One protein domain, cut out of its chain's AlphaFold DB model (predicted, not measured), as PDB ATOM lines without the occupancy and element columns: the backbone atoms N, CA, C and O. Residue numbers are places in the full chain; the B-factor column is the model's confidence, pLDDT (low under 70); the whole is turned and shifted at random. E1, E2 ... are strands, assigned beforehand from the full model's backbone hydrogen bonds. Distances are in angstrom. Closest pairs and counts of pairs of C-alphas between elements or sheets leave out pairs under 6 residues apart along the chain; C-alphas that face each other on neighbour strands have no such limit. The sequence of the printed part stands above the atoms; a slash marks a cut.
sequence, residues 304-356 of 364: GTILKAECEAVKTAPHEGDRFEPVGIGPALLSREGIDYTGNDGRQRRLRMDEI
ATOM      1  N   GLY A 304     -11.737  -7.463 -12.955       90.19
ATOM      2  CA  GLY A 304     -10.419  -6.923 -13.301       90.19
ATOM      3  C   GLY A 304     -10.372  -5.390 -13.333       90.19
ATOM      4  O   GLY A 304     -11.108  -4.711 -12.613       90.19
ATOM      5  N   THR A 305      -9.469  -4.845 -14.148       92.19
ATOM      6  CA  THR A 305      -9.244  -3.397 -14.256       92.19
ATOM      7  C   THR A 305     -10.374  -2.714 -15.027       92.19
ATOM      8  O   THR A 305     -10.558  -2.933 -16.223       92.19
ATOM      9  N   ILE A 306     -11.091  -1.824 -14.346       93.31
ATOM     10  CA  ILE A 306     -12.165  -0.988 -14.891       93.31
ATOM     11  C   ILE A 306     -11.573   0.226 -15.618       93.31
ATOM     12  O   ILE A 306     -11.949   0.528 -16.758       93.31
ATOM     13  N   LEU A 307     -10.639   0.920 -14.956       90.00
ATOM     14  CA  LEU A 307      -9.937   2.088 -15.483       90.00
ATOM     15  C   LEU A 307      -8.447   2.016 -15.188       90.00
ATOM     16  O   LEU A 307      -8.024   1.527 -14.146       90.00
ATOM     17  N   LYS A 308      -7.671   2.584 -16.106       90.50
ATOM     18  CA  LYS A 308      -6.251   2.855 -15.938       90.50
ATOM     19  C   LYS A 308      -6.044   4.357 -16.084       90.50
ATOM     20  O   LYS A 308      -6.450   4.927 -17.097       90.50
ATOM     21  N   ALA A 309      -5.424   4.974 -15.090       87.38
ATOM     22  CA  ALA A 309      -4.962   6.351 -15.163       87.38
ATOM     23  C   ALA A 309      -3.437   6.357 -15.127       87.38
ATOM     24  O   ALA A 309      -2.845   5.768 -14.228       87.38
ATOM     25  N   GLU A 310      -2.803   7.013 -16.096       87.06
ATOM     26  CA  GLU A 310      -1.368   7.284 -16.026       87.06
ATOM     27  C   GLU A 310      -1.145   8.431 -15.036       87.06
ATOM     28  O   GLU A 310      -1.625   9.544 -15.256       87.06
ATOM     29  N   CYS A 311      -0.461   8.146 -13.928       85.50
ATOM     30  CA  CYS A 311      -0.250   9.101 -12.846       85.50
ATOM     31  C   CYS A 311       1.246   9.343 -12.636       85.50
ATOM     32  O   CYS A 311       2.031   8.401 -12.524       85.50
ATOM     33  N   GLU A 312       1.636  10.611 -12.502       85.81
ATOM     34  CA  GLU A 312       2.990  10.967 -12.055       85.81
ATOM     35  C   GLU A 312       3.212  10.556 -10.595       85.81
ATOM     36  O   GLU A 312       4.279  10.066 -10.237       85.81
ATOM     37  N   ALA A 313       2.185  10.723  -9.757       88.44
ATOM     38  CA  ALA A 313       2.203  10.326  -8.359       88.44
ATOM     39  C   ALA A 313       0.803   9.948  -7.866       88.44
ATOM     40  O   ALA A 313      -0.193  10.581  -8.221       88.44
ATOM     41  N   VAL A 314       0.751   8.969  -6.968       88.38
ATOM     42  CA  VAL A 314      -0.414   8.657  -6.138       88.38
ATOM     43  C   VAL A 314      -0.199   9.301  -4.778       88.38
ATOM     44  O   VAL A 314       0.851   9.118  -4.161       88.38
ATOM     45  N   LYS A 315      -1.179  10.081  -4.315       88.81
ATOM     46  CA  LYS A 315      -1.112  10.794  -3.037       88.81
ATOM     47  C   LYS A 315      -2.286  10.420  -2.146       88.81
ATOM     48  O   LYS A 315      -3.399  10.269  -2.642       88.81
ATOM     49  N   THR A 316      -2.056  10.343  -0.840       87.44
ATOM     50  CA  THR A 316      -3.098  10.040   0.153       87.44
ATOM     51  C   THR A 316      -3.062  11.034   1.304       87.44
ATOM     52  O   THR A 316      -1.992  11.514   1.672       87.44
ATOM     53  N   ALA A 317      -4.224  11.295   1.894       85.00
ATOM     54  CA  ALA A 317      -4.378  12.023   3.148       85.00
ATOM     55  C   ALA A 317      -5.172  11.112   4.109       85.00
ATOM     56  O   ALA A 317      -6.357  10.888   3.860       85.00
ATOM     57  N   PRO A 318      -4.534  10.513   5.133       80.19
ATOM     58  CA  PRO A 318      -5.171   9.497   5.975       80.19
ATOM     59  C   PRO A 318      -6.259  10.071   6.893       80.19
ATOM     60  O   PRO A 318      -7.185   9.346   7.259       80.19
ATOM     61  N   HIS A 319      -6.182  11.359   7.244       78.25
ATOM     62  CA  HIS A 319      -7.220  12.043   8.007       78.25
ATOM     63  C   HIS A 319      -7.759  13.280   7.287       78.25
ATOM     64  O   HIS A 319      -7.085  13.943   6.495       78.25
ATOM     65  N   GLU A 320      -9.013  13.617   7.590       69.19
ATOM     66  CA  GLU A 320      -9.663  14.814   7.069       69.19
ATOM     67  C   GLU A 320      -8.897  16.077   7.492       69.19
ATOM     68  O   GLU A 320      -8.685  16.340   8.678       69.19
ATOM     69  N   GLY A 321      -8.510  16.891   6.509       66.81
ATOM     70  CA  GLY A 321      -7.735  18.111   6.739       66.81
ATOM     71  C   GLY A 321      -6.222  17.946   6.564       66.81
ATOM     72  O   GLY A 321      -5.553  18.968   6.391       66.81
ATOM     73  N   ASP A 322      -5.706  16.715   6.489       73.44
ATOM     74  CA  ASP A 322      -4.285  16.445   6.242       73.44
ATOM     75  C   ASP A 322      -3.856  16.821   4.824       73.44
ATOM     76  O   ASP A 322      -4.655  16.867   3.891       73.44
ATOM     77  N   ARG A 323      -2.561  17.085   4.640       76.81
ATOM     78  CA  ARG A 323      -2.006  17.266   3.298       76.81
ATOM     79  C   ARG A 323      -1.926  15.925   2.576       76.81
ATOM     80  O   ARG A 323      -1.631  14.898   3.175       76.81
ATOM     81  N   PHE A 324      -2.174  15.966   1.269       83.12
ATOM     82  CA  PHE A 324      -1.961  14.822   0.392       83.12
ATOM     83  C   PHE A 324      -0.464  14.596   0.190       83.12
ATOM     84  O   PHE A 324       0.192  15.381  -0.502       83.12
ATOM     85  N   GLU A 325       0.045  13.502   0.745       86.44
ATOM     86  CA  GLU A 325       1.451  13.114   0.649       86.44
ATOM     87  C   GLU A 325       1.648  12.017  -0.409       86.44
ATOM     88  O   GLU A 325       0.786  11.142  -0.550       86.44
ATOM     89  N   PRO A 326       2.746  12.050  -1.184       89.50
ATOM     90  CA  PRO A 326       3.026  11.054  -2.213       89.50
ATOM     91  C   PRO A 326       3.365   9.691  -1.604       89.50
ATOM     92  O   PRO A 326       4.321   9.551  -0.845       89.50
ATOM     93  N   VAL A 327       2.613   8.665  -1.995       91.50
ATOM     94  CA  VAL A 327       2.784   7.278  -1.529       91.50
ATOM     95  C   VAL A 327       3.247   6.321  -2.623       91.50
ATOM     96  O   VAL A 327       3.642   5.193  -2.320       91.50
ATOM     97  N   GLY A 328       3.201   6.744  -3.884       90.56
ATOM     98  CA  GLY A 328       3.591   5.920  -5.019       90.56
ATOM     99  C   GLY A 328       3.620   6.674  -6.340       90.56
ATOM    100  O   GLY A 328       3.286   7.860  -6.397       90.56
ATOM    101  N   ILE A 329       3.995   5.962  -7.398       85.69
ATOM    102  CA  ILE A 329       4.154   6.462  -8.770       85.69
ATOM    103  C   ILE A 329       3.601   5.450  -9.783       85.69
ATOM    104  O   ILE A 329       3.402   4.274  -9.464       85.69
ATOM    105  N   GLY A 330       3.403   5.895 -11.022       79.88
ATOM    106  CA  GLY A 330       2.981   5.030 -12.122       79.88
ATOM    107  C   GLY A 330       1.462   4.871 -12.218       79.88
ATOM    108  O   GLY A 330       0.713   5.597 -11.561       79.88
ATOM    109  N   PRO A 331       0.979   3.959 -13.078       89.06
ATOM    110  CA  PRO A 331      -0.436   3.889 -13.384       89.06
ATOM    111  C   PRO A 331      -1.254   3.447 -12.169       89.06
ATOM    112  O   PRO A 331      -0.925   2.459 -11.512       89.06
ATOM    113  N   ALA A 332      -2.350   4.159 -11.922       91.94
ATOM    114  CA  ALA A 332      -3.374   3.755 -10.974       91.94
ATOM    115  C   ALA A 332      -4.421   2.899 -11.700       91.94
ATOM    116  O   ALA A 332      -4.994   3.329 -12.710       91.94
ATOM    117  N   LEU A 333      -4.661   1.689 -11.199       93.94
ATOM    118  CA  LEU A 333      -5.619   0.740 -11.765       93.94
ATOM    119  C   LEU A 333      -6.836   0.656 -10.850       93.94
ATOM    120  O   LEU A 333      -6.749   0.170  -9.728       93.94
ATOM    121  N   LEU A 334      -7.975   1.138 -11.333       93.06
ATOM    122  CA  LEU A 334      -9.244   1.031 -10.628       93.06
ATOM    123  C   LEU A 334      -9.867  -0.336 -10.907       93.06
ATOM    124  O   LEU A 334     -10.125  -0.664 -12.067       93.06
ATOM    125  N   SER A 335     -10.180  -1.084  -9.858       94.06
ATOM    126  CA  SER A 335     -10.998  -2.297  -9.893       94.06
ATOM    127  C   SER A 335     -12.202  -2.158  -8.950       94.06
ATOM    128  O   SER A 335     -12.441  -1.094  -8.377       94.06
ATOM    129  N   ARG A 336     -12.996  -3.224  -8.784       91.81
ATOM    130  CA  ARG A 336     -14.088  -3.231  -7.792       91.81
ATOM    131  C   ARG A 336     -13.564  -3.238  -6.358       91.81
ATOM    132  O   ARG A 336     -14.244  -2.758  -5.457       91.81
ATOM    133  N   GLU A 337     -12.381  -3.805  -6.156       92.44
ATOM    134  CA  GLU A 337     -11.762  -3.994  -4.846       92.44
ATOM    135  C   GLU A 337     -11.021  -2.740  -4.367       92.44
ATOM    136  O   GLU A 337     -10.831  -2.569  -3.162       92.44
ATOM    137  N   GLY A 338     -10.588  -1.867  -5.281       93.56
ATOM    138  CA  GLY A 338      -9.832  -0.678  -4.911       93.56
ATOM    139  C   GLY A 338      -9.049  -0.044  -6.054       93.56
ATOM    140  O   GLY A 338      -9.351  -0.240  -7.231       93.56
ATOM    141  N   ILE A 339      -8.036   0.731  -5.675       93.50
ATOM    142  CA  ILE A 339      -7.070   1.340  -6.591       93.50
ATOM    143  C   ILE A 339      -5.703   0.710  -6.338       93.50
ATOM    144  O   ILE A 339      -5.115   0.907  -5.271       93.50
ATOM    145  N   ASP A 340      -5.201  -0.029  -7.325       93.94
ATOM    146  CA  ASP A 340      -3.849  -0.587  -7.315       93.94
ATOM    147  C   ASP A 340      -2.842   0.419  -7.870       93.94
ATOM    148  O   ASP A 340      -3.109   1.109  -8.858       93.94
ATOM    149  N   TYR A 341      -1.676   0.499  -7.233       93.62
ATOM    150  CA  TYR A 341      -0.583   1.381  -7.628       93.62
ATOM    151  C   TYR A 341       0.773   0.841  -7.157       93.62
ATOM    152  O   TYR A 341       0.858  -0.035  -6.292       93.62
ATOM    153  N   THR A 342       1.858   1.395  -7.700       93.69
ATOM    154  CA  THR A 342       3.218   1.045  -7.271       93.69
ATOM    155  C   THR A 342       3.684   2.024  -6.198       93.69
ATOM    156  O   THR A 342       3.740   3.231  -6.434       93.69
ATOM    157  N   GLY A 343       4.003   1.520  -5.006       91.88
ATOM    158  CA  GLY A 343       4.541   2.319  -3.909       91.88
ATOM    159  C   GLY A 343       5.921   2.896  -4.227       91.88
ATOM    160  O   GLY A 343       6.631   2.400  -5.101       91.88
ATOM    161  N   ASN A 344       6.336   3.920  -3.478       89.06
ATOM    162  CA  ASN A 344       7.675   4.520  -3.623       89.06
ATOM    163  C   ASN A 344       8.820   3.506  -3.389       89.06
ATOM    164  O   ASN A 344       9.947   3.731  -3.813       89.06
ATOM    165  N   ASP A 345       8.527   2.389  -2.719       91.00
ATOM    166  CA  ASP A 345       9.418   1.249  -2.479       91.00
ATOM    167  C   ASP A 345       9.407   0.204  -3.614       91.00
ATOM    168  O   ASP A 345       9.991  -0.871  -3.472       91.00
ATOM    169  N   GLY A 346       8.711   0.481  -4.722       89.75
ATOM    170  CA  GLY A 346       8.552  -0.420  -5.867       89.75
ATOM    171  C   GLY A 346       7.573  -1.575  -5.636       89.75
ATOM    172  O   GLY A 346       7.363  -2.388  -6.536       89.75
ATOM    173  N   ARG A 347       6.957  -1.677  -4.452       93.19
ATOM    174  CA  ARG A 347       6.011  -2.754  -4.133       93.19
ATOM    175  C   ARG A 347       4.612  -2.398  -4.615       93.19
ATOM    176  O   ARG A 347       4.195  -1.245  -4.534       93.19
ATOM    177  N   GLN A 348       3.864  -3.398  -5.071       92.38
ATOM    178  CA  GLN A 348       2.450  -3.215  -5.395       92.38
ATOM    179  C   GLN A 348       1.649  -2.960  -4.117       92.38
ATOM    180  O   GLN A 348       1.826  -3.653  -3.110       92.38
ATOM    181  N   ARG A 349       0.790  -1.946  -4.156       93.31
ATOM    182  CA  ARG A 349      -0.073  -1.527  -3.052       93.31
ATOM    183  C   ARG A 349      -1.492  -1.315  -3.563       93.31
ATOM    184  O   ARG A 349      -1.696  -1.010  -4.734       93.31
ATOM    185  N   ARG A 350      -2.457  -1.449  -2.655       92.69
ATOM    186  CA  ARG A 350      -3.880  -1.241  -2.921       92.69
ATOM    187  C   ARG A 350      -4.465  -0.290  -1.888       92.69
ATOM    188  O   ARG A 350      -4.280  -0.513  -0.694       92.69
ATOM    189  N   LEU A 351      -5.196   0.720  -2.352       92.12
ATOM    190  CA  LEU A 351      -6.168   1.449  -1.535       92.12
ATOM    191  C   LEU A 351      -7.498   0.721  -1.667       92.12
ATOM    192  O   LEU A 351      -8.016   0.626  -2.785       92.12
ATOM    193  N   ARG A 352      -8.027   0.152  -0.582       93.00
ATOM    194  CA  ARG A 352      -9.282  -0.604  -0.669       93.00
ATOM    195  C   ARG A 352     -10.449   0.351  -0.884       93.00
ATOM    196  O   ARG A 352     -10.439   1.476  -0.395       93.00
ATOM    197  N   MET A 353     -11.460  -0.092  -1.628       92.00
ATOM    198  CA  MET A 353     -12.594   0.768  -1.980       92.00
ATOM    199  C   MET A 353     -13.326   1.329  -0.745       92.00
ATOM    200  O   MET A 353     -13.761   2.474  -0.761       92.00
ATOM    201  N   ASP A 354     -13.415   0.554   0.336       90.94
ATOM    202  CA  ASP A 354     -14.029   0.942   1.614       90.94
ATOM    203  C   ASP A 354     -13.203   1.956   2.427       90.94
ATOM    204  O   ASP A 354     -13.730   2.586   3.343       90.94
ATOM    205  N   GLU A 355     -11.931   2.157   2.082       88.44
ATOM    206  CA  GLU A 355     -11.039   3.140   2.716       88.44
ATOM    207  C   GLU A 355     -11.062   4.500   2.002       88.44
ATOM    208  O   GLU A 355     -10.594   5.506   2.542       88.44
ATOM    209  N   ILE A 356     -11.595   4.550   0.779       88.44
ATOM    210  CA  ILE A 356     -11.595   5.751  -0.054       88.44
ATOM    211  C   ILE A 356     -12.860   6.559   0.238       88.44
ATOM    212  O   ILE A 356     -13.927   6.310  -0.315       88.44
TER     213      ILE A 356
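Overview. This is residues 304 to 356 of the 364 residues of the protein "2-acyl-glycerophospho-ethanolamine acyltransferase" of Firmicutes bacterium ADurb.Bin153 (UniProt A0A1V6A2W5). One strongly twisted sheet is built along a long strand, E3, which bends by 93 degrees; E1 and E2 pair with different parts of it on one side, E4 on the other side, and E5 pairs with E4. The E2-E3 hairpin with its loop, residues 317 to 324, reaches one end of the longest axis. The printed part has 53 residues with no named helix and five named strands, which follow each other along the chain as E1, E2, E3, E4 and E5; the sheet is branched, with its neighbour pairs E1 and E3, E2 and E3, E3 and E4, and E4 and E5 antiparallel, and the class is all strand. It is compact, with a radius of gyration of the C-alphas of 10.9 A and spans of 32 by 23 by 17 A.

Arrangement. Start at E3, residues 325 to 334, and find its bend at residue 330. Its pairing is staggered: E2, residues 314 to 316, pairs with 325 to 328, where N 314 and O 328 are 2.8 A apart, within hydrogen-bond range. E1, residues 307 to 309, pairs with 332 to 334 on the same side of E3, with N 309 and O 332 at 2.9 A. On the other side is E4, residues 338 to 343, with N 333 and O 340 at 2.9 A. E3 lies on one side of E4 and E5, residues 348 to 352, on the other side, with N 341 and O 349 at 2.9 A, within hydrogen-bond range. E2, E3, E4 and E5 form a meander, each strand the antiparallel neighbour of the one before; E1 and E2 are apart.

Along the chain. Find C-alpha 307 at (-9.937, 2.088, -15.483), where E1 begins. E3 runs 19.7 A from C-alpha 325 at (1.451, 13.114, 0.649), E4 14.7 A, and E5 12.9 A to C-alpha 352 at (-9.282, -0.604, -0.669).

Size, cuts and confidence. Look for the farthest C-alphas, those of Gly 304 and Gly 321, 32.2 A apart. The printed part has no cut and no long link. Residues 320 to 321 are under pLDDT 70; the mean of the printed part is 88.4.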